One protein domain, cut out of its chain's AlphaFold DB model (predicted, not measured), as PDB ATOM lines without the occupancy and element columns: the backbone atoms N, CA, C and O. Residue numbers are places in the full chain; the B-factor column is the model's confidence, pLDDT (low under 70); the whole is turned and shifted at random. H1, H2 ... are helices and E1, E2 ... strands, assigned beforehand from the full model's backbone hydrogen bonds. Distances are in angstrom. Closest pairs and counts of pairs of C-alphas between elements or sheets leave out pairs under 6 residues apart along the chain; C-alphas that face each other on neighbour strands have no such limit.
ATOM      1  N   ARG A  56      14.484  18.749 -27.299       87.56
ATOM      2  CA  ARG A  56      15.181  19.486 -26.229       87.56
ATOM      3  C   ARG A  56      14.629  20.900 -26.053       87.56
ATOM      4  O   ARG A  56      14.459  21.329 -24.911       87.56
ATOM      5  N   ALA A  57      14.334  21.604 -27.145       85.12
ATOM      6  CA  ALA A  57      13.738  22.936 -27.106       85.12
ATOM      7  C   ALA A  57      12.335  22.904 -26.477       85.12
ATOM      8  O   ALA A  57      12.073  23.658 -25.542       85.12
ATOM      9  N   GLU A  58      11.475  21.973 -26.897       85.25
ATOM     10  CA  GLU A  58      10.133  21.772 -26.334       85.25
ATOM     11  C   GLU A  58      10.195  21.408 -24.840       85.25
ATOM     12  O   GLU A  58       9.487  21.996 -24.020       85.25
ATOM     13  N   ALA A  59      11.103  20.510 -24.441       87.31
ATOM     14  CA  ALA A  59      11.304  20.147 -23.038       87.31
ATOM     15  C   ALA A  59      11.856  21.306 -22.188       87.31
ATOM     16  O   ALA A  59      11.523  21.430 -21.003       87.31
ATOM     17  N   SER A  60      12.713  22.154 -22.765       88.00
ATOM     18  CA  SER A  60      13.210  23.372 -22.118       88.00
ATOM     19  C   SER A  60      12.084  24.383 -21.917       88.00
ATOM     20  O   SER A  60      11.854  24.828 -20.794       88.00
ATOM     21  N   HIS A  61      11.312  24.654 -22.970       85.44
ATOM     22  CA  HIS A  61      10.170  25.558 -22.923       85.44
ATOM     23  C   HIS A  61       9.140  25.100 -21.880       85.44
ATOM     24  O   HIS A  61       8.740  25.873 -21.013       85.44
ATOM     25  N   ALA A  62       8.815  23.806 -21.858       88.88
ATOM     26  CA  ALA A  62       7.924  23.230 -20.858       88.88
ATOM     27  C   ALA A  62       8.437  23.381 -19.421       88.88
ATOM     28  O   ALA A  62       7.637  23.540 -18.503       88.88
ATOM     29  N   ARG A  63       9.757  23.326 -19.189       90.12
ATOM     30  CA  ARG A  63      10.333  23.599 -17.861       90.12
ATOM     31  C   ARG A  63      10.183  25.063 -17.461       90.12
ATOM     32  O   ARG A  63       9.838  25.306 -16.310       90.12
ATOM     33  N   VAL A  64      10.393  26.000 -18.383       89.69
ATOM     34  CA  VAL A  64      10.227  27.440 -18.122       89.69
ATOM     35  C   VAL A  64       8.779  27.759 -17.753       89.69
ATOM     36  O   VAL A  64       8.536  28.317 -16.686       89.69
ATOM     37  N   VAL A  65       7.816  27.324 -18.572       90.94
ATOM     38  CA  VAL A  65       6.382  27.573 -18.336       90.94
ATOM     39  C   VAL A  65       5.924  26.948 -17.009       90.94
ATOM     40  O   VAL A  65       5.222  27.588 -16.228       90.94
ATOM     41  N   ARG A  66       6.387  25.727 -16.695       92.38
ATOM     42  CA  ARG A  66       6.150  25.075 -15.395       92.38
ATOM     43  C   ARG A  66       6.706  25.867 -14.221       92.38
ATOM     44  O   ARG A  66       5.986  26.097 -13.257       92.38
ATOM     45  N   GLY A  67       7.976  26.260 -14.305       90.62
ATOM     46  CA  GLY A  67       8.644  27.016 -13.249       90.62
ATOM     47  C   GLY A  67       7.936  28.339 -12.971       90.62
ATOM     48  O   GLY A  67       7.716  28.675 -11.811       90.62
ATOM     49  N   ALA A  68       7.505  29.036 -14.025       91.31
ATOM     50  CA  ALA A  68       6.747  30.275 -13.907       91.31
ATOM     51  C   ALA A  68       5.377  30.066 -13.240       91.31
ATOM     52  O   ALA A  68       5.041  30.806 -12.318       91.31
ATOM     53  N   ALA A  69       4.610  29.043 -13.640       92.88
ATOM     54  CA  ALA A  69       3.314  28.750 -13.021       92.88
ATOM     55  C   ALA A  69       3.440  28.381 -11.537       92.88
ATOM     56  O   ALA A  69       2.690  28.908 -10.716       92.88
ATOM     57  N   SER A  70       4.410  27.531 -11.183       93.00
ATOM     58  CA  SER A  70       4.700  27.193  -9.784       93.00
ATOM     59  C   SER A  70       5.112  28.420  -8.983       93.00
ATOM     60  O   SER A  70       4.514  28.695  -7.946       93.00
ATOM     61  N   PHE A  71       6.075  29.202  -9.478       91.88
ATOM     62  CA  PHE A  71       6.527  30.413  -8.796       91.88
ATOM     63  C   PHE A  71       5.370  31.385  -8.548       91.88
ATOM     64  O   PHE A  71       5.215  31.905  -7.440       91.88
ATOM     65  N   ALA A  72       4.530  31.602  -9.560       92.62
ATOM     66  CA  ALA A  72       3.406  32.511  -9.459       92.62
ATOM     67  C   ALA A  72       2.349  32.024  -8.455       92.62
ATOM     68  O   ALA A  72       1.986  32.765  -7.539       92.62
ATOM     69  N   ALA A  73       1.908  30.767  -8.569       93.75
ATOM     70  CA  ALA A  73       0.914  30.195  -7.665       93.75
ATOM     71  C   ALA A  73       1.404  30.136  -6.215       93.75
ATOM     72  O   ALA A  73       0.656  30.475  -5.300       93.75
ATOM     73  N   GLU A  74       2.663  29.753  -5.993       93.25
ATOM     74  CA  GLU A  74       3.249  29.703  -4.657       93.25
ATOM     75  C   GLU A  74       3.415  31.092  -4.044       93.25
ATOM     76  O   GLU A  74       3.267  31.240  -2.832       93.25
ATOM     77  N   THR A  75       3.708  32.116  -4.848       93.00
ATOM     78  CA  THR A  75       3.805  33.481  -4.323       93.00
ATOM     79  C   THR A  75       2.439  33.992  -3.882       93.00
ATOM     80  O   THR A  75       2.308  34.414  -2.739       93.00
ATOM     81  N   ILE A  76       1.399  33.835  -4.707       94.12
ATOM     82  CA  ILE A  76       0.022  34.191  -4.316       94.12
ATOM     83  C   ILE A  76      -0.418  33.378  -3.089       94.12
ATOM     84  O   ILE A  76      -0.999  33.923  -2.153       94.12
ATOM     85  N   ALA A  77      -0.096  32.083  -3.039       94.44
ATOM     86  CA  ALA A  77      -0.401  31.247  -1.883       94.44
ATOM     87  C   ALA A  77       0.288  31.747  -0.605       94.44
ATOM     88  O   ALA A  77      -0.323  31.705   0.465       94.44
ATOM     89  N   ARG A  78       1.536  32.235  -0.691       93.69
ATOM     90  CA  ARG A  78       2.244  32.843   0.447       93.69
ATOM     91  C   ARG A  78       1.562  34.120   0.926       93.69
ATOM     92  O   ARG A  78       1.390  34.238   2.138       93.69
ATOM     93  N   GLU A  79       1.123  34.990   0.019       93.75
ATOM     94  CA  GLU A  79       0.369  36.210   0.357       93.75
ATOM     95  C   GLU A  79      -0.942  35.874   1.082       93.75
ATOM     96  O   GLU A  79      -1.189  36.336   2.194       93.75
ATOM     97  N   VAL A  80      -1.746  34.963   0.521       94.81
ATOM     98  CA  VAL A  80      -3.001  34.513   1.152       94.81
ATOM     99  C   VAL A  80      -2.741  33.865   2.516       94.81
ATOM    100  O   VAL A  80      -3.495  34.067   3.468       94.81
ATOM    101  N   SER A  81      -1.652  33.104   2.643       95.50
ATOM    102  CA  SER A  81      -1.254  32.506   3.922       95.50
ATOM    103  C   SER A  81      -0.808  33.565   4.938       95.50
ATOM    104  O   SER A  81      -1.045  33.395   6.132       95.50
ATOM    105  N   THR A 242       4.716  40.308 -14.541       52.59
ATOM    106  CA  THR A 242       6.045  40.078 -15.105       52.59
ATOM    107  C   THR A 242       6.011  40.089 -16.639       52.59
ATOM    108  O   THR A 242       5.704  39.099 -17.287       52.59
ATOM    109  N   GLY A 243       6.367  41.253 -17.195       48.12
ATOM    110  CA  GLY A 243       6.901  41.463 -18.541       48.12
ATOM    111  C   GLY A 243       5.882  41.491 -19.677       48.12
ATOM    112  O   GLY A 243       5.609  40.461 -20.281       48.12
ATOM    113  N   ALA A 244       5.452  42.693 -20.080       47.16
ATOM    114  CA  ALA A 244       4.875  42.927 -21.413       47.16
ATOM    115  C   ALA A 244       5.825  42.482 -22.554       47.16
ATOM    116  O   ALA A 244       5.366  42.176 -23.653       47.16
ATOM    117  N   ASP A 245       7.125  42.386 -22.246       53.22
ATOM    118  CA  ASP A 245       8.200  41.906 -23.120       53.22
ATOM    119  C   ASP A 245       8.578  40.430 -22.885       53.22
ATOM    120  O   ASP A 245       9.546  39.945 -23.469       53.22
ATOM    121  N   SER A 246       7.872  39.702 -22.009       66.56
ATOM    122  CA  SER A 246       8.146  38.279 -21.796       66.56
ATOM    123  C   SER A 246       7.362  37.415 -22.786       66.56
ATOM    124  O   SER A 246       6.224  37.717 -23.144       66.56
ATOM    125  N   ASP A 247       7.944  36.287 -23.196       80.06
ATOM    126  CA  ASP A 247       7.241  35.264 -23.987       80.06
ATOM    127  C   ASP A 247       6.188  34.494 -23.168       80.06
ATOM    128  O   ASP A 247       5.609  33.523 -23.658       80.06
ATOM    129  N   LEU A 248       5.944  34.902 -21.918       86.38
ATOM    130  CA  LEU A 248       5.006  34.276 -21.003       86.38
ATOM    131  C   LEU A 248       3.790  35.173 -20.774       86.38
ATOM    132  O   LEU A 248       3.896  36.376 -20.554       86.38
ATOM    133  N   VAL A 249       2.615  34.558 -20.766       87.44
ATOM    134  CA  VAL A 249       1.356  35.192 -20.383       87.44
ATOM    135  C   VAL A 249       0.845  34.480 -19.144       87.44
ATOM    136  O   VAL A 249       0.610  33.274 -19.176       87.44
ATOM    137  N   ALA A 250       0.697  35.213 -18.043       89.19
ATOM    138  CA  ALA A 250       0.189  34.679 -16.788       89.19
ATOM    139  C   ALA A 250      -1.229  35.189 -16.514       89.19
ATOM    140  O   ALA A 250      -1.533  36.364 -16.731       89.19
ATOM    141  N   MET A 251      -2.093  34.311 -16.010       90.69
ATOM    142  CA  MET A 251      -3.450  34.656 -15.604       90.69
ATOM    143  C   MET A 251      -3.860  33.959 -14.315       90.69
ATOM    144  O   MET A 251      -3.440  32.833 -14.039       90.69
ATOM    145  N   LEU A 252      -4.706  34.636 -13.543       94.19
ATOM    146  CA  LEU A 252      -5.327  34.106 -12.334       94.19
ATOM    147  C   LEU A 252      -6.804  33.856 -12.589       94.19
ATOM    148  O   LEU A 252      -7.498  34.732 -13.106       94.19
ATOM    149  N   VAL A 253      -7.284  32.682 -12.195       94.88
ATOM    150  CA  VAL A 253      -8.663  32.255 -12.441       94.88
ATOM    151  C   VAL A 253      -9.298  31.758 -11.151       94.88
ATOM    152  O   VAL A 253      -8.713  30.924 -10.463       94.88
ATOM    153  N   ASP A 254     -10.515  32.218 -10.859       95.56
ATOM    154  CA  ASP A 254     -11.380  31.639  -9.835       95.56
ATOM    155  C   ASP A 254     -12.251  30.542 -10.445       95.56
ATOM    156  O   ASP A 254     -13.052  30.769 -11.352       95.56
ATOM    157  N   THR A 255     -12.081  29.323  -9.950       96.81
ATOM    158  CA  THR A 255     -12.822  28.150 -10.434       96.81
ATOM    159  C   THR A 255     -14.069  27.859  -9.605       96.81
ATOM    160  O   THR A 255     -14.783  26.900  -9.898       96.81
ATOM    161  N   ARG A 256     -14.346  28.662  -8.569       95.38
ATOM    162  CA  ARG A 256     -15.601  28.604  -7.813       95.38
ATOM    163  C   ARG A 256     -16.743  29.175  -8.654       95.38
ATOM    164  O   ARG A 256     -16.523  29.987  -9.548       95.38
ATOM    165  N   VAL A 257     -17.958  28.725  -8.357       93.69
ATOM    166  CA  VAL A 257     -19.183  29.293  -8.927       93.69
ATOM    167  C   VAL A 257     -19.391  30.673  -8.312       93.69
ATOM    168  O   VAL A 257     -19.395  30.796  -7.090       93.69
ATOM    169  N   ASP A 258     -19.519  31.696  -9.149       89.94
ATOM    170  CA  ASP A 258     -19.747  33.067  -8.709       89.94
ATOM    171  C   ASP A 258     -21.236  33.374  -8.455       89.94
ATOM    172  O   ASP A 258     -22.113  32.520  -8.608       89.94
ATOM    173  N   ALA A 259     -21.544  34.623  -8.097       83.00
ATOM    174  CA  ALA A 259     -22.915  35.072  -7.840       83.00
ATOM    175  C   ALA A 259     -23.854  34.981  -9.062       83.00
ATOM    176  O   ALA A 259     -25.072  35.022  -8.900       83.00
ATOM    177  N   THR A 260     -23.317  34.858 -10.280       85.12
ATOM    178  CA  THR A 260     -24.102  34.660 -11.510       85.12
ATOM    179  C   THR A 260     -24.397  33.185 -11.789       85.12
ATOM    180  O   THR A 260     -25.107  32.873 -12.743       85.12
ATOM    181  N   GLY A 261     -23.859  32.271 -10.974       89.31
ATOM    182  CA  GLY A 261     -23.933  30.834 -11.216       89.31
ATOM    183  C   GLY A 261     -22.884  30.329 -12.211       89.31
ATOM    184  O   GLY A 261     -22.969  29.180 -12.644       89.31
ATOM    185  N   THR A 262     -21.888  31.152 -12.561       91.62
ATOM    186  CA  THR A 262     -20.855  30.814 -13.551       91.62
ATOM    187  C   THR A 262     -19.516  30.569 -12.858       91.62
ATOM    188  O   THR A 262     -19.150  31.280 -11.929       91.62
ATOM    189  N   ALA A 263     -18.761  29.563 -13.296       94.19
ATOM    190  CA  ALA A 263     -17.422  29.276 -12.780       94.19
ATOM    191  C   ALA A 263     -16.337  29.601 -13.816       94.19
ATOM    192  O   ALA A 263     -16.610  29.658 -15.013       94.19
ATOM    193  N   GLY A 264     -15.091  29.769 -13.362       94.75
ATOM    194  CA  GLY A 264     -13.950  30.025 -14.245       94.75
ATOM    195  C   GLY A 264     -13.710  31.501 -14.537       94.75
ATOM    196  O   GLY A 264     -13.243  31.822 -15.628       94.75
ATOM    197  N   LEU A 265     -14.042  32.384 -13.595       93.00
ATOM    198  CA  LEU A 265     -13.844  33.822 -13.728       93.00
ATOM    199  C   LEU A 265     -12.348  34.151 -13.802       93.00
ATOM    200  O   LEU A 265     -11.582  33.846 -12.888       93.00
ATOM    201  N   ILE A 266     -11.937  34.825 -14.867       91.81
ATOM    202  CA  ILE A 266     -10.574  35.313 -15.059       91.81
ATOM    203  C   ILE A 266     -10.420  36.607 -14.262       91.81
ATOM    204  O   ILE A 266     -11.001  37.643 -14.593       91.81
ATOM    205  N   LEU A 267      -9.629  36.531 -13.196       89.38
ATOM    206  CA  LEU A 267      -9.422  37.625 -12.255       89.38
ATOM    207  C   LEU A 267      -8.342  38.597 -12.726       89.38
ATOM    208  O   LEU A 267      -8.456  39.802 -12.514       89.38
ATOM    209  N   GLN A 268      -7.305  38.069 -13.376       88.25
ATOM    210  CA  GLN A 268      -6.172  38.848 -13.861       88.25
ATOM    211  C   GLN A 268      -5.661  38.263 -15.171       88.25
ATOM    212  O   GLN A 268      -5.450  37.057 -15.268       88.25
ATOM    213  N   HIS A 269      -5.465  39.125 -16.166       87.12
ATOM    214  CA  HIS A 269      -4.846  38.805 -17.451       87.12
ATOM    215  C   HIS A 269      -4.308  40.106 -18.089       87.12
ATOM    216  O   HIS A 269      -4.989  41.130 -17.981       87.12
ATOM    217  N   PRO A 270      -3.151  40.117 -18.782       82.19
ATOM    218  CA  PRO A 270      -2.600  41.337 -19.389       82.19
ATOM    219  C   PRO A 270      -3.550  42.046 -20.367       82.19
ATOM    220  O   PRO A 270      -3.624  43.269 -20.391       82.19
ATOM    221  N   ALA A 271      -4.326  41.283 -21.138       80.25
ATOM    222  CA  ALA A 271      -5.328  41.812 -22.067       80.25
ATOM    223  C   ALA A 271      -6.685  42.153 -21.412       80.25
ATOM    224  O   ALA A 271      -7.588  42.619 -22.103       80.25
ATOM    225  N   LEU A 272      -6.860  41.931 -20.100       78.81
ATOM    226  CA  LEU A 272      -8.153  42.123 -19.428       78.81
ATOM    227  C   LEU A 272      -8.607  43.589 -19.443       78.81
ATOM    228  O   LEU A 272      -9.800  43.859 -19.547       78.81
ATOM    229  N   SER A 273      -7.661  44.530 -19.361       71.38
ATOM    230  CA  SER A 273      -7.925  45.976 -19.392       71.38
ATOM    231  C   SER A 273      -8.346  46.484 -20.773       71.38
ATOM    232  O   SER A 273      -9.049  47.487 -20.864       71.38
ATOM    233  N   ALA A 274      -7.939  45.793 -21.842       68.62
ATOM    234  CA  ALA A 274      -8.280  46.141 -23.220       68.62
ATOM    235  C   ALA A 274      -9.685  45.668 -23.623       68.62
ATOM    236  O   ALA A 274     -10.215  46.083 -24.654       68.62
ATOM    237  N   LEU A 275     -10.301  44.794 -22.825       63.31
ATOM    238  CA  LEU A 275     -11.648  44.318 -23.084       63.31
ATOM    239  C   LEU A 275     -12.653  45.333 -22.572       63.31
ATOM    240  O   LEU A 275     -12.650  45.721 -21.403       63.31
ATOM    241  N   GLY A 276     -13.567  45.705 -23.461       57.81
ATOM    242  CA  GLY A 276     -14.784  46.400 -23.082       57.81
ATOM    243  C   GLY A 276     -15.661  45.574 -22.121       57.81
ATOM    244  O   GLY A 276     -15.251  44.550 -21.568       57.81
ATOM    245  N   PRO A 277     -16.915  45.988 -21.912       57.19
ATOM    246  CA  PRO A 277     -17.789  45.420 -20.887       57.19
ATOM    247  C   PRO A 277     -18.309  43.998 -21.176       57.19
ATOM    248  O   PRO A 277     -19.159  43.542 -20.419       57.19
ATOM    249  N   ASP A 278     -17.839  43.296 -22.219       65.81
ATOM    250  CA  ASP A 278     -18.320  41.949 -22.576       65.81
ATOM    251  C   ASP A 278     -18.055  40.951 -21.426       65.81
ATOM    252  O   ASP A 278     -16.894  40.610 -21.159       65.81
ATOM    253  N   PRO A 279     -19.103  40.483 -20.722       63.81
ATOM    254  CA  PRO A 279     -18.946  39.618 -19.560       63.81
ATOM    255  C   PRO A 279     -18.509  38.204 -19.944       63.81
ATOM    256  O   PRO A 279     -17.787  37.570 -19.181       63.81
ATOM    257  N   LEU A 280     -18.906  37.710 -21.124       66.50
ATOM    258  CA  LEU A 280     -18.689  36.314 -21.521       66.50
ATOM    259  C   LEU A 280     -17.214  36.015 -21.788       66.50
ATOM    260  O   LEU A 280     -16.742  34.918 -21.508       66.50
ATOM    261  N   ARG A 281     -16.455  37.013 -22.255       74.31
ATOM    262  CA  ARG A 281     -15.009  36.882 -22.481       74.31
ATOM    263  C   ARG A 281     -14.195  36.757 -21.196       74.31
ATOM    264  O   ARG A 281     -13.004  36.492 -21.269       74.31
ATOM    265  N   ARG A 282     -14.804  36.952 -20.021       86.00
ATOM    266  CA  ARG A 282     -14.117  36.866 -18.725       86.00
ATOM    267  C   ARG A 282     -14.141  35.470 -18.114       86.00
ATOM    268  O   ARG A 282     -13.604  35.317 -17.024       86.00
ATOM    269  N   TYR A 283     -14.742  34.482 -18.770       91.00
ATOM    270  CA  TYR A 283     -14.860  33.130 -18.230       91.00
ATOM    271  C   TYR A 283     -14.148  32.107 -19.106       91.00
ATOM    272  O   TYR A 283     -14.140  32.201 -20.334       91.00
ATOM    273  N   LEU A 284     -13.567  31.100 -18.459       92.44
ATOM    274  CA  LEU A 284     -13.086  29.902 -19.136       92.44
ATOM    275  C   LEU A 284     -14.248  28.996 -19.563       92.44
ATOM    276  O   LEU A 284     -15.328  29.010 -18.976       92.44
ATOM    277  N   SER A 285     -13.991  28.130 -20.545       91.81
ATOM    278  CA  SER A 285     -14.929  27.070 -20.937       91.81
ATOM    279  C   SER A 285     -15.212  26.100 -19.771       91.81
ATOM    280  O   SER A 285     -14.259  25.748 -19.058       91.81
ATOM    281  N   PRO A 286     -16.442  25.573 -19.623       93.75
ATOM    282  CA  PRO A 286     -16.797  24.609 -18.573       93.75
ATOM    283  C   PRO A 286     -15.894  23.366 -18.509       93.75
ATOM    284  O   PRO A 286     -15.599  22.857 -17.422       93.75
ATOM    285  N   GLU A 287     -15.415  22.884 -19.657       93.88
ATOM    286  CA  GLU A 287     -14.525  21.724 -19.764       93.88
ATOM    287  C   GLU A 287     -13.181  21.998 -19.083       93.88
ATOM    288  O   GLU A 287     -12.696  21.195 -18.279       93.88
ATOM    289  N   LEU A 288     -12.597  23.166 -19.365       93.75
ATOM    290  CA  LEU A 288     -11.355  23.597 -18.738       93.75
ATOM    291  C   LEU A 288     -11.551  23.823 -17.235       93.75
ATOM    292  O   LEU A 288     -10.747  23.324 -16.452       93.75
ATOM    293  N   VAL A 289     -12.637  24.478 -16.812       96.31
ATOM    294  CA  VAL A 289     -12.947  24.664 -15.381       96.31
ATOM    295  C   VAL A 289     -13.016  23.321 -14.656       96.31
ATOM    296  O   VAL A 289     -12.372  23.146 -13.624       96.31
ATOM    297  N   SER A 290     -13.712  22.337 -15.227       95.56
ATOM    298  CA  SER A 290     -13.832  20.991 -14.652       95.56
ATOM    299  C   SER A 290     -12.471  20.306 -14.478       95.56
ATOM    300  O   SER A 290     -12.223  19.626 -13.478       95.56
ATOM    301  N   ARG A 291     -11.554  20.506 -15.432       94.44
ATOM    302  CA  ARG A 291     -10.173  20.016 -15.338       94.44
ATOM    303  C   ARG A 291      -9.393  20.718 -14.224       94.44
ATOM    304  O   ARG A 291      -8.673  20.047 -13.487       94.44
ATOM    305  N   LEU A 292      -9.541  22.033 -14.083       95.50
ATOM    306  CA  LEU A 292      -8.859  22.813 -13.045       95.50
ATOM    307  C   LEU A 292      -9.370  22.485 -11.633       95.50
ATOM    308  O   LEU A 292      -8.568  22.354 -10.711       95.50
ATOM    309  N   VAL A 293     -10.682  22.283 -11.470       95.44
ATOM    310  CA  VAL A 293     -11.282  21.822 -10.206       95.44
ATOM    311  C   VAL A 293     -10.719  20.458  -9.811       95.44
ATOM    312  O   VAL A 293     -10.310  20.277  -8.668       95.44
ATOM    313  N   ARG A 294     -10.611  19.519 -10.760       92.56
ATOM    314  CA  ARG A 294      -9.994  18.209 -10.502       92.56
ATOM    315  C   ARG A 294      -8.544  18.342 -10.040       92.56
ATOM    316  O   ARG A 294      -8.175  17.724  -9.046       92.56
ATOM    317  N   LEU A 295      -7.750  19.169 -10.722       91.94
ATOM    318  CA  LEU A 295      -6.357  19.425 -10.349       91.94
ATOM    319  C   LEU A 295      -6.247  19.964  -8.913       91.94
ATOM    320  O   LEU A 295      -5.416  19.490  -8.148       91.94
ATOM    321  N   ARG A 296      -7.115  20.906  -8.523       93.31
ATOM    322  CA  ARG A 296      -7.189  21.411  -7.140       93.31
ATOM    323  C   ARG A 296      -7.490  20.295  -6.137       93.31
ATOM    324  O   ARG A 296      -6.773  20.157  -5.147       93.31
ATOM    325  N   SER A 297      -8.504  19.470  -6.405       90.75
ATOM    326  CA  SER A 297      -8.883  18.361  -5.519       90.75
ATOM    327  C   SER A 297      -7.763  17.331  -5.339       90.75
ATOM    328  O   SER A 297      -7.578  16.831  -4.232       90.75
ATOM    329  N   GLU A 298      -6.986  17.048  -6.389       88.50
ATOM    330  CA  GLU A 298      -5.844  16.122  -6.332       88.50
ATOM    331  C   GLU A 298      -4.699  16.629  -5.436       88.50
ATOM    332  O   GLU A 298      -3.995  15.819  -4.835       88.50
ATOM    333  N   VAL A 299      -4.525  17.950  -5.305       86.94
ATOM    334  CA  VAL A 299      -3.552  18.540  -4.366       86.94
ATOM    335  C   VAL A 299      -4.051  18.474  -2.927       86.94
ATOM    336  O   VAL A 299      -3.271  18.204  -2.015       86.94
ATOM    337  N   MET A 300      -5.345  18.726  -2.718       85.75
ATOM    338  CA  MET A 300      -5.953  18.745  -1.385       85.75
ATOM    339  C   MET A 300      -6.068  17.349  -0.762       85.75
ATOM    340  O   MET A 300      -5.979  17.213   0.456       85.75
ATOM    341  N   LEU A 301      -6.243  16.315  -1.587       81.75
ATOM    342  CA  LEU A 301      -6.329  14.919  -1.169       81.75
ATOM    343  C   LEU A 301      -5.281  14.104  -1.940       81.75
ATOM    344  O   LEU A 301      -5.611  13.524  -2.981       81.75
ATOM    345  N   PRO A 302      -4.022  14.043  -1.460       65.69
ATOM    346  CA  PRO A 302      -2.982  13.283  -2.136       65.69
ATOM    347  C   PRO A 302      -3.400  11.811  -2.213       65.69
ATOM    348  O   PRO A 302      -3.552  11.141  -1.189       65.69
ATOM    349  N   LEU A 303      -3.611  11.298  -3.427       59.72
ATOM    350  CA  LEU A 303      -3.936   9.887  -3.624       59.72
ATOM    351  C   LEU A 303      -2.708   9.025  -3.268       59.72
ATOM    352  O   LEU A 303      -1.621   9.286  -3.797       59.72
ATOM    353  N   PRO A 304      -2.850   7.990  -2.415       54.59
ATOM    354  CA  PRO A 304      -1.739   7.101  -2.086       54.59
ATOM    355  C   PRO A 304      -1.218   6.397  -3.351       54.59
ATOM    356  O   PRO A 304      -2.001   5.854  -4.131       54.59
ATOM    357  N   GLY A 305       0.105   6.415  -3.556       57.69
ATOM    358  CA  GLY A 305       0.785   5.770  -4.691       57.69
ATOM    359  C   GLY A 305       1.223   6.698  -5.834       57.69
ATOM    360  O   GLY A 305       1.762   6.214  -6.828       57.69
ATOM    361  N   ARG A 306       1.032   8.020  -5.721       55.91
ATOM    362  CA  ARG A 306       1.598   9.019  -6.649       55.91
ATOM    363  C   ARG A 306       2.940   9.561  -6.147       55.91
ATOM    364  O   ARG A 306       3.085  10.749  -5.873       55.91
ATOM    365  N   ASP A 307       3.936   8.691  -6.064       42.88
ATOM    366  CA  ASP A 307       5.304   9.113  -5.766       42.88
ATOM    367  C   ASP A 307       5.952   9.681  -7.044       42.88
ATOM    368  O   ASP A 307       6.143   8.973  -8.032       42.88
ATOM    369  N   GLY A 308       6.271  10.981  -7.051       49.03
ATOM    370  CA  GLY A 308       7.174  11.592  -8.042       49.03
ATOM    371  C   GLY A 308       6.571  12.547  -9.083       49.03
ATOM    372  O   GLY A 308       7.334  13.171  -9.819       49.03
ATOM    373  N   GLN A 309       5.249  12.738  -9.146       53.28
ATOM    374  CA  GLN A 309       4.644  13.850  -9.901       53.28
ATOM    375  C   GLN A 309       4.223  14.941  -8.923       53.28
ATOM    376  O   GLN A 309       3.549  14.634  -7.950       53.28
ATOM    377  N   ASN A 310       4.611  16.199  -9.169       61.00
ATOM    378  CA  ASN A 310       4.107  17.337  -8.398       61.00
ATOM    379  C   ASN A 310       2.583  17.414  -8.631       61.00
ATOM    380  O   ASN A 310       2.179  17.816  -9.726       61.00
ATOM    381  N   PRO A 311       1.735  16.978  -7.676       61.91
ATOM    382  CA  PRO A 311       0.322  16.690  -7.938       61.91
ATOM    383  C   PRO A 311      -0.485  17.947  -8.285       61.91
ATOM    384  O   PRO A 311      -1.612  17.842  -8.754       61.91
ATOM    385  N   GLY A 312       0.098  19.135  -8.090       71.56
ATOM    386  CA  GLY A 312      -0.509  20.417  -8.422       71.56
ATOM    387  C   GLY A 312      -0.103  21.013  -9.758       71.56
ATOM    388  O   GLY A 312      -0.515  22.126 -10.037       71.56
ATOM    389  N   LEU A 313       0.686  20.341 -10.596       84.88
ATOM    390  CA  LEU A 313       1.165  20.948 -11.838       84.88
ATOM    391  C   LEU A 313       0.718  20.159 -13.064       84.88
ATOM    392  O   LEU A 313       1.241  19.083 -13.355       84.88
ATOM    393  N   ALA A 314      -0.217  20.729 -13.822       90.31
ATOM    394  CA  ALA A 314      -0.670  20.172 -15.093       90.31
ATOM    395  C   ALA A 314      -0.098  20.953 -16.278       90.31
ATOM    396  O   ALA A 314       0.194  22.140 -16.170       90.31
ATOM    397  N   ILE A 315       0.037  20.281 -17.422       90.88
ATOM    398  CA  ILE A 315       0.480  20.886 -18.681       90.88
ATOM    399  C   ILE A 315      -0.557  20.649 -19.761       90.88
ATOM    400  O   ILE A 315      -1.149  19.572 -19.840       90.88
ATOM    401  N   ASP A 316      -0.755  21.649 -20.605       90.50
ATOM    402  CA  ASP A 316      -1.546  21.560 -21.818       90.50
ATOM    403  C   ASP A 316      -0.731  22.077 -23.012       90.50
ATOM    404  O   ASP A 316      -0.404  23.262 -23.051       90.50
ATOM    405  N   PRO A 317      -0.360  21.220 -23.980       86.88
ATOM    406  CA  PRO A 317       0.400  21.646 -25.153       86.88
ATOM    407  C   PRO A 317      -0.419  22.471 -26.157       86.88
ATOM    408  O   PRO A 317       0.171  23.062 -27.060       86.88
ATOM    409  N   ASN A 318      -1.749  22.488 -26.030       86.38
ATOM    410  CA  ASN A 318      -2.674  23.112 -26.973       86.38
ATOM    411  C   ASN A 318      -3.651  24.059 -26.263       86.38
ATOM    412  O   ASN A 318      -4.788  24.222 -26.709       86.38
ATOM    413  N   PHE A 319      -3.227  24.671 -25.155       89.50
ATOM    414  CA  PHE A 319      -4.051  25.649 -24.460       89.50
ATOM    415  C   PHE A 319      -4.325  26.840 -25.377       89.50
ATOM    416  O   PHE A 319      -3.404  27.366 -26.002       89.50
ATOM    417  N   ALA A 320      -5.593  27.240 -25.451       87.56
ATOM    418  CA  ALA A 320      -6.041  28.405 -26.194       87.56
ATOM    419  C   ALA A 320      -6.331  29.549 -25.218       87.56
ATOM    420  O   ALA A 320      -7.266  29.454 -24.421       87.56
ATOM    421  N   ASP A 321      -5.553  30.624 -25.307       86.50
ATOM    422  CA  ASP A 321      -5.831  31.866 -24.591       86.50
ATOM    423  C   ASP A 321      -7.220  32.398 -25.002       86.50
ATOM    424  O   ASP A 321      -7.439  32.662 -26.197       86.50
ATOM    425  N   PRO A 322      -8.159  32.582 -24.053       83.81
ATOM    426  CA  PRO A 322      -9.503  33.071 -24.356       83.81
ATOM    427  C   PRO A 322      -9.523  34.499 -24.929       83.81
ATOM    428  O   PRO A 322     -10.526  34.900 -25.521       83.81
ATOM    429  N   PHE A 323      -8.440  35.269 -24.791       79.44
ATOM    430  CA  PHE A 323      -8.359  36.658 -25.244       79.44
ATOM    431  C   PHE A 323      -7.622  36.851 -26.565       79.44
ATOM    432  O   PHE A 323      -7.930  37.802 -27.283       79.44
ATOM    433  N   VAL A 324      -6.663  35.982 -26.889       73.81
ATOM    434  CA  VAL A 324      -5.864  36.100 -28.122       73.81
ATOM    435  C   VAL A 324      -6.484  35.289 -29.265       73.81
ATOM    436  O   VAL A 324      -6.427  35.717 -30.415       73.81
ATOM    437  N   GLY A 325      -7.163  34.175 -28.957       66.00
ATOM    438  CA  GLY A 325      -7.809  33.311 -29.948       66.00
ATOM    439  C   GLY A 325      -6.816  32.567 -30.865       66.00
ATOM    440  O   GLY A 325      -5.660  32.961 -30.995       66.00
ATOM    441  N   PRO A 326      -7.204  31.453 -31.511       65.75
ATOM    442  CA  PRO A 326      -6.317  30.737 -32.431       65.75
ATOM    443  C   PRO A 326      -6.036  31.543 -33.718       65.75
ATOM    444  O   PRO A 326      -6.942  32.222 -34.201       65.75
ATOM    445  N   PRO A 327      -4.847  31.411 -34.341       60.69
ATOM    446  CA  PRO A 327      -3.744  30.523 -33.958       60.69
ATOM    447  C   PRO A 327      -2.789  31.119 -32.912       60.69
ATOM    448  O   PRO A 327      -2.078  30.357 -32.260       60.69
ATOM    449  N   ASP A 328      -2.788  32.438 -32.726       65.50
ATOM    450  CA  ASP A 328      -1.801  33.158 -31.902       65.50
ATOM    451  C   ASP A 328      -1.956  32.903 -30.395       65.50
ATOM    452  O   ASP A 328      -1.001  33.029 -29.631       65.50
ATOM    453  N   GLY A 329      -3.152  32.493 -29.973       62.44
ATOM    454  CA  GLY A 329      -3.479  32.084 -28.614       62.44
ATOM    455  C   GLY A 329      -3.227  30.606 -28.328       62.44
ATOM    456  O   GLY A 329      -3.419  30.204 -27.187       62.44
ATOM    457  N   LEU A 330      -2.811  29.785 -29.304       76.12
ATOM    458  CA  LEU A 330      -2.474  28.377 -29.059       76.12
ATOM    459  C   LEU A 330      -1.032  28.239 -28.572       76.12
ATOM    460  O   LEU A 330      -0.080  28.585 -29.274       76.12
ATOM    461  N   GLY A 331      -0.853  27.654 -27.393       82.12
ATOM    462  CA  GLY A 331       0.476  27.432 -26.851       82.12
ATOM    463  C   GLY A 331       0.527  26.410 -25.734       82.12
ATOM    464  O   GLY A 331      -0.478  25.889 -25.255       82.12
ATOM    465  N   LEU A 332       1.759  26.137 -25.328       89.94
ATOM    466  CA  LEU A 332       2.043  25.319 -24.168       89.94
ATOM    467  C   LEU A 332       1.711  26.122 -22.910       89.94
ATOM    468  O   LEU A 332       2.315  27.169 -22.684       89.94
ATOM    469  N   ALA A 333       0.806  25.616 -22.080       93.25
ATOM    470  CA  ALA A 333       0.473  26.217 -20.798       93.25
ATOM    471  C   ALA A 333       0.683  25.255 -19.631       93.25
ATOM    472  O   ALA A 333       0.513  24.042 -19.761       93.25
ATOM    473  N   ALA A 334       1.047  25.815 -18.482       94.31
ATOM    474  CA  ALA A 334       1.108  25.140 -17.199       94.31
ATOM    475  C   ALA A 334       0.021  25.687 -16.273       94.31
ATOM    476  O   ALA A 334      -0.202  26.896 -16.218       94.31
ATOM    477  N   PHE A 335      -0.628  24.794 -15.531       95.94
ATOM    478  CA  PHE A 335      -1.675  25.123 -14.569       95.94
ATOM    479  C   PHE A 335      -1.210  24.737 -13.173       95.94
ATOM    480  O   PHE A 335      -0.758  23.605 -12.979       95.94
ATOM    481  N   HIS A 336      -1.349  25.652 -12.219       95.56
ATOM    482  CA  HIS A 336      -0.958  25.418 -10.836       95.56
ATOM    483  C   HIS A 336      -2.000  25.982  -9.857       95.56
ATOM    484  O   HIS A 336      -2.219  27.197  -9.835       95.56
ATOM    485  N   PRO A 337      -2.661  25.139  -9.038       96.75
ATOM    486  CA  PRO A 337      -3.534  25.578  -7.961       96.75
ATOM    487  C   PRO A 337      -2.828  26.496  -6.973       96.75
ATOM    488  O   PRO A 337      -1.666  26.275  -6.620       96.75
ATOM    489  N   VAL A 338      -3.564  27.487  -6.481       95.81
ATOM    490  CA  VAL A 338      -3.143  28.336  -5.369       95.81
ATOM    491  C   VAL A 338      -3.681  27.714  -4.083       95.81
ATOM    492  O   VAL A 338      -4.852  27.878  -3.740       95.81
ATOM    493  N   ILE A 339      -2.830  26.977  -3.374       94.62
ATOM    494  CA  ILE A 339      -3.181  26.326  -2.108       94.62
ATOM    495  C   ILE A 339      -2.440  27.027  -0.976       94.62
ATOM    496  O   ILE A 339      -1.213  26.963  -0.890       94.62
ATOM    497  N   ALA A 340      -3.186  27.711  -0.115       92.88
ATOM    498  CA  ALA A 340      -2.639  28.414   1.037       92.88
ATOM    499  C   ALA A 340      -2.378  27.445   2.203       92.88
ATOM    500  O   ALA A 340      -2.967  26.366   2.283       92.88
ATOM    501  N   ARG A 341      -1.503  27.837   3.132       89.81
ATOM    502  CA  ARG A 341      -1.277  27.137   4.404       89.81
ATOM    503  C   ARG A 341      -1.747  27.996   5.565       89.81
ATOM    504  O   ARG A 341      -1.291  29.128   5.718       89.81
ATOM    505  N   GLY A 342      -2.596  27.415   6.401       83.69
ATOM    506  CA  GLY A 342      -2.968  27.947   7.706       83.69
ATOM    507  C   GLY A 342      -2.555  27.005   8.843       83.69
ATOM    508  O   GLY A 342      -1.998  25.933   8.585       83.69
ATOM    509  N   PRO A 343      -2.834  27.385  10.099       75.19
ATOM    510  CA  PRO A 343      -2.632  26.534  11.274       75.19
ATOM    511  C   PRO A 343      -3.385  25.202  11.180       75.19
ATOM    512  O   PRO A 343      -2.847  24.171  11.569       75.19
ATOM    513  N   ASP A 344      -4.576  25.218  10.577       79.12
ATOM    514  CA  ASP A 344      -5.444  24.043  10.413       79.12
ATOM    515  C   ASP A 344      -5.075  23.182   9.189       79.12
ATOM    516  O   ASP A 344      -5.774  22.229   8.846       79.12
ATOM    517  N   GLY A 345      -3.966  23.507   8.512       86.00
ATOM    518  CA  GLY A 345      -3.434  22.753   7.381       86.00
ATOM    519  C   GLY A 345      -3.554  23.468   6.034       86.00
ATOM    520  O   GLY A 345      -3.400  24.687   5.923       86.00
ATOM    521  N   LEU A 346      -3.732  22.679   4.972       88.12
ATOM    522  CA  LEU A 346      -3.888  23.201   3.615       88.12
ATOM    523  C   LEU A 346      -5.276  23.813   3.437       88.12
ATOM    524  O   LEU A 346      -6.275  23.260   3.890       88.12
ATOM    525  N   ARG A 347      -5.330  24.932   2.719       90.31
ATOM    526  CA  ARG A 347      -6.550  25.667   2.417       90.31
ATOM    527  C   ARG A 347      -6.648  25.907   0.922       90.31
ATOM    528  O   ARG A 347      -5.783  26.537   0.312       90.31
ATOM    529  N   ASP A 348      -7.738  25.430   0.348       93.75
ATOM    530  CA  ASP A 348      -8.051  25.653  -1.052       93.75
ATOM    531  C   ASP A 348      -8.659  27.050  -1.245       93.75
ATOM    532  O   ASP A 348      -9.664  27.395  -0.623       93.75
ATOM    533  N   THR A 349      -8.038  27.870  -2.092       95.19
ATOM    534  CA  THR A 349      -8.479  29.252  -2.335       95.19
ATOM    535  C   THR A 349      -9.576  29.365  -3.390       95.19
ATOM    536  O   THR A 349     -10.165  30.433  -3.537       95.19
ATOM    537  N   GLY A 350      -9.839  28.301  -4.158       95.81
ATOM    538  CA  GLY A 350     -10.638  28.411  -5.382       95.81
ATOM    539  C   GLY A 350      -9.824  28.737  -6.630       95.81
ATOM    540  O   GLY A 350     -10.325  28.564  -7.745       95.81
ATOM    541  N   TRP A 351      -8.584  29.199  -6.467       96.94
ATOM    542  CA  TRP A 351      -7.837  29.837  -7.542       96.94
ATOM    543  C   TRP A 351      -6.812  28.922  -8.203       96.94
ATOM    544  O   TRP A 351      -6.219  28.035  -7.583       96.94
ATOM    545  N   VAL A 352      -6.575  29.180  -9.486       97.12
ATOM    546  CA  VAL A 352      -5.535  28.535 -10.285       97.12
ATOM    547  C   VAL A 352      -4.787  29.594 -11.079       97.12
ATOM    548  O   VAL A 352      -5.400  30.461 -11.701       97.12
ATOM    549  N   VAL A 353      -3.460  29.496 -11.078       95.56
ATOM    550  CA  VAL A 353      -2.612  30.236 -12.009       95.56
ATOM    551  C   VAL A 353      -2.439  29.421 -13.281       95.56
ATOM    552  O   VAL A 353      -2.117  28.231 -13.232       95.56
ATOM    553  N   ILE A 354      -2.614  30.080 -14.418       94.75
ATOM    554  CA  ILE A 354      -2.285  29.547 -15.734       94.75
ATOM    555  C   ILE A 354      -1.159  30.406 -16.301       94.75
ATOM    556  O   ILE A 354      -1.297  31.624 -16.384       94.75
ATOM    557  N   VAL A 355      -0.053  29.779 -16.693       92.88
ATOM    558  CA  VAL A 355       1.014  30.447 -17.448       92.88
ATOM    559  C   VAL A 355       1.125  29.788 -18.802       92.88
ATOM    560  O   VAL A 355       1.299  28.576 -18.879       92.88
ATOM    561  N   GLN A 356       1.052  30.580 -19.858       91.00
ATOM    562  CA  GLN A 356       1.229  30.148 -21.230       91.00
ATOM    563  C   GLN A 356       2.535  30.702 -21.782       91.00
ATOM    564  O   GLN A 356       2.812  31.888 -21.643       91.00
ATOM    565  N   GLY A 357       3.313  29.856 -22.447       88.00
ATOM    566  CA  GLY A 357       4.401  30.304 -23.303       88.00
ATOM    567  C   GLY A 357       3.911  30.531 -24.729       88.00
ATOM    568  O   GLY A 357       3.210  29.681 -25.294       88.00
ATOM    569  N   ARG A 358       4.284  31.665 -25.329       74.25
ATOM    570  CA  ARG A 358       4.040  31.919 -26.751       74.25
ATOM    571  C   ARG A 358       4.707  30.831 -27.583       74.25
ATOM    572  O   ARG A 358       5.816  30.377 -27.294       74.25
TER     573      ARG A 358
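Overview. This is residues 56 to 81 and 242 to 358 of the 365 residues of an uncharacterized protein of Tautonia sociabilis (UniProt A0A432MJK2). A strongly twisted sheet of five strands curls round one long helix, H1, which packs along one face, while a shorter helix, H2, covers part of the other face, making three layers with the sheet in the middle. Between H2 and E3 a loop leaves the body, and its residues 304 to 309 stick out. The printed part has 143 residues with two named helices and five named strands, in the order H1 E1 E2 H2 E3 E4 E5; the sheet runs E2 E1 E5 E4 E3, all antiparallel, and the class is mixed, helices and strands. The whole is compact, with a radius of gyration of the C-alphas of 15.1 A and spans of 45 by 42 by 27 A.

Along the chain. In the sheet, E4 is residues 330 to 342, 36.8 A long, and E5 is residues 345 to 357, 32.6 A, with C-alpha 357 at (4.401, 30.304, -23.303). E5 bends by 69 degrees at residue 350. E1 is residues 248 to 257, 27.5 A; E2, residues 263 to 268, and E3, residues 314 to 320, are each 14.8 A long. H1 is residues 56 to 81, 36.7 A, from C-alpha 56 at (15.181, 19.486, -26.229) to C-alpha 81 at (-1.254, 32.506, 3.922). H2 is residues 286 to 300, 21.2 A.

Arrangement. E2 and E3 are the edge strands. E5 and E4 form a hairpin at 161 degrees, with N 336 and O 353 2.9 A apart. E1 and E5 are antiparallel at 139 degrees, with N 251 and O 354 2.8 A apart. E1 and E2 form a hairpin, with N 254 and O 265 2.8 A apart. E3 and E4 form another, with N 316 and O 333 2.8 A apart. E3, E4 and E5 make a meander, each strand the antiparallel neighbour of the one before. H1 is on the sheet, which curls round it; the closest C-alphas of H1 and E4 are those of Ala 77 and Ala 340, 4.6 A apart. H2 is on the opposite face, and its closest C-alphas to E2 are those of Val 289 and Gly 264, 5.6 A apart. H1 and H2 are apart. In H1 and H2 every O i to N i+4 pair is within hydrogen-bond range.

Size, cuts and confidence. The C-alphas of Gly 276 and Gly 305, the two farthest apart, are 47.2 A from each other. Residues 82 to 241 are not printed, and C-alphas 81 and 242 are 21.7 A apart across the cut. The links from E2 to H2, 17 residues, and from H2 to E3, 13 residues, are long. The mean pLDDT of the printed part is 83.8; it is under 70 in residues 242 to 246, 274 to 280, 302 to 311 and 325 to 329.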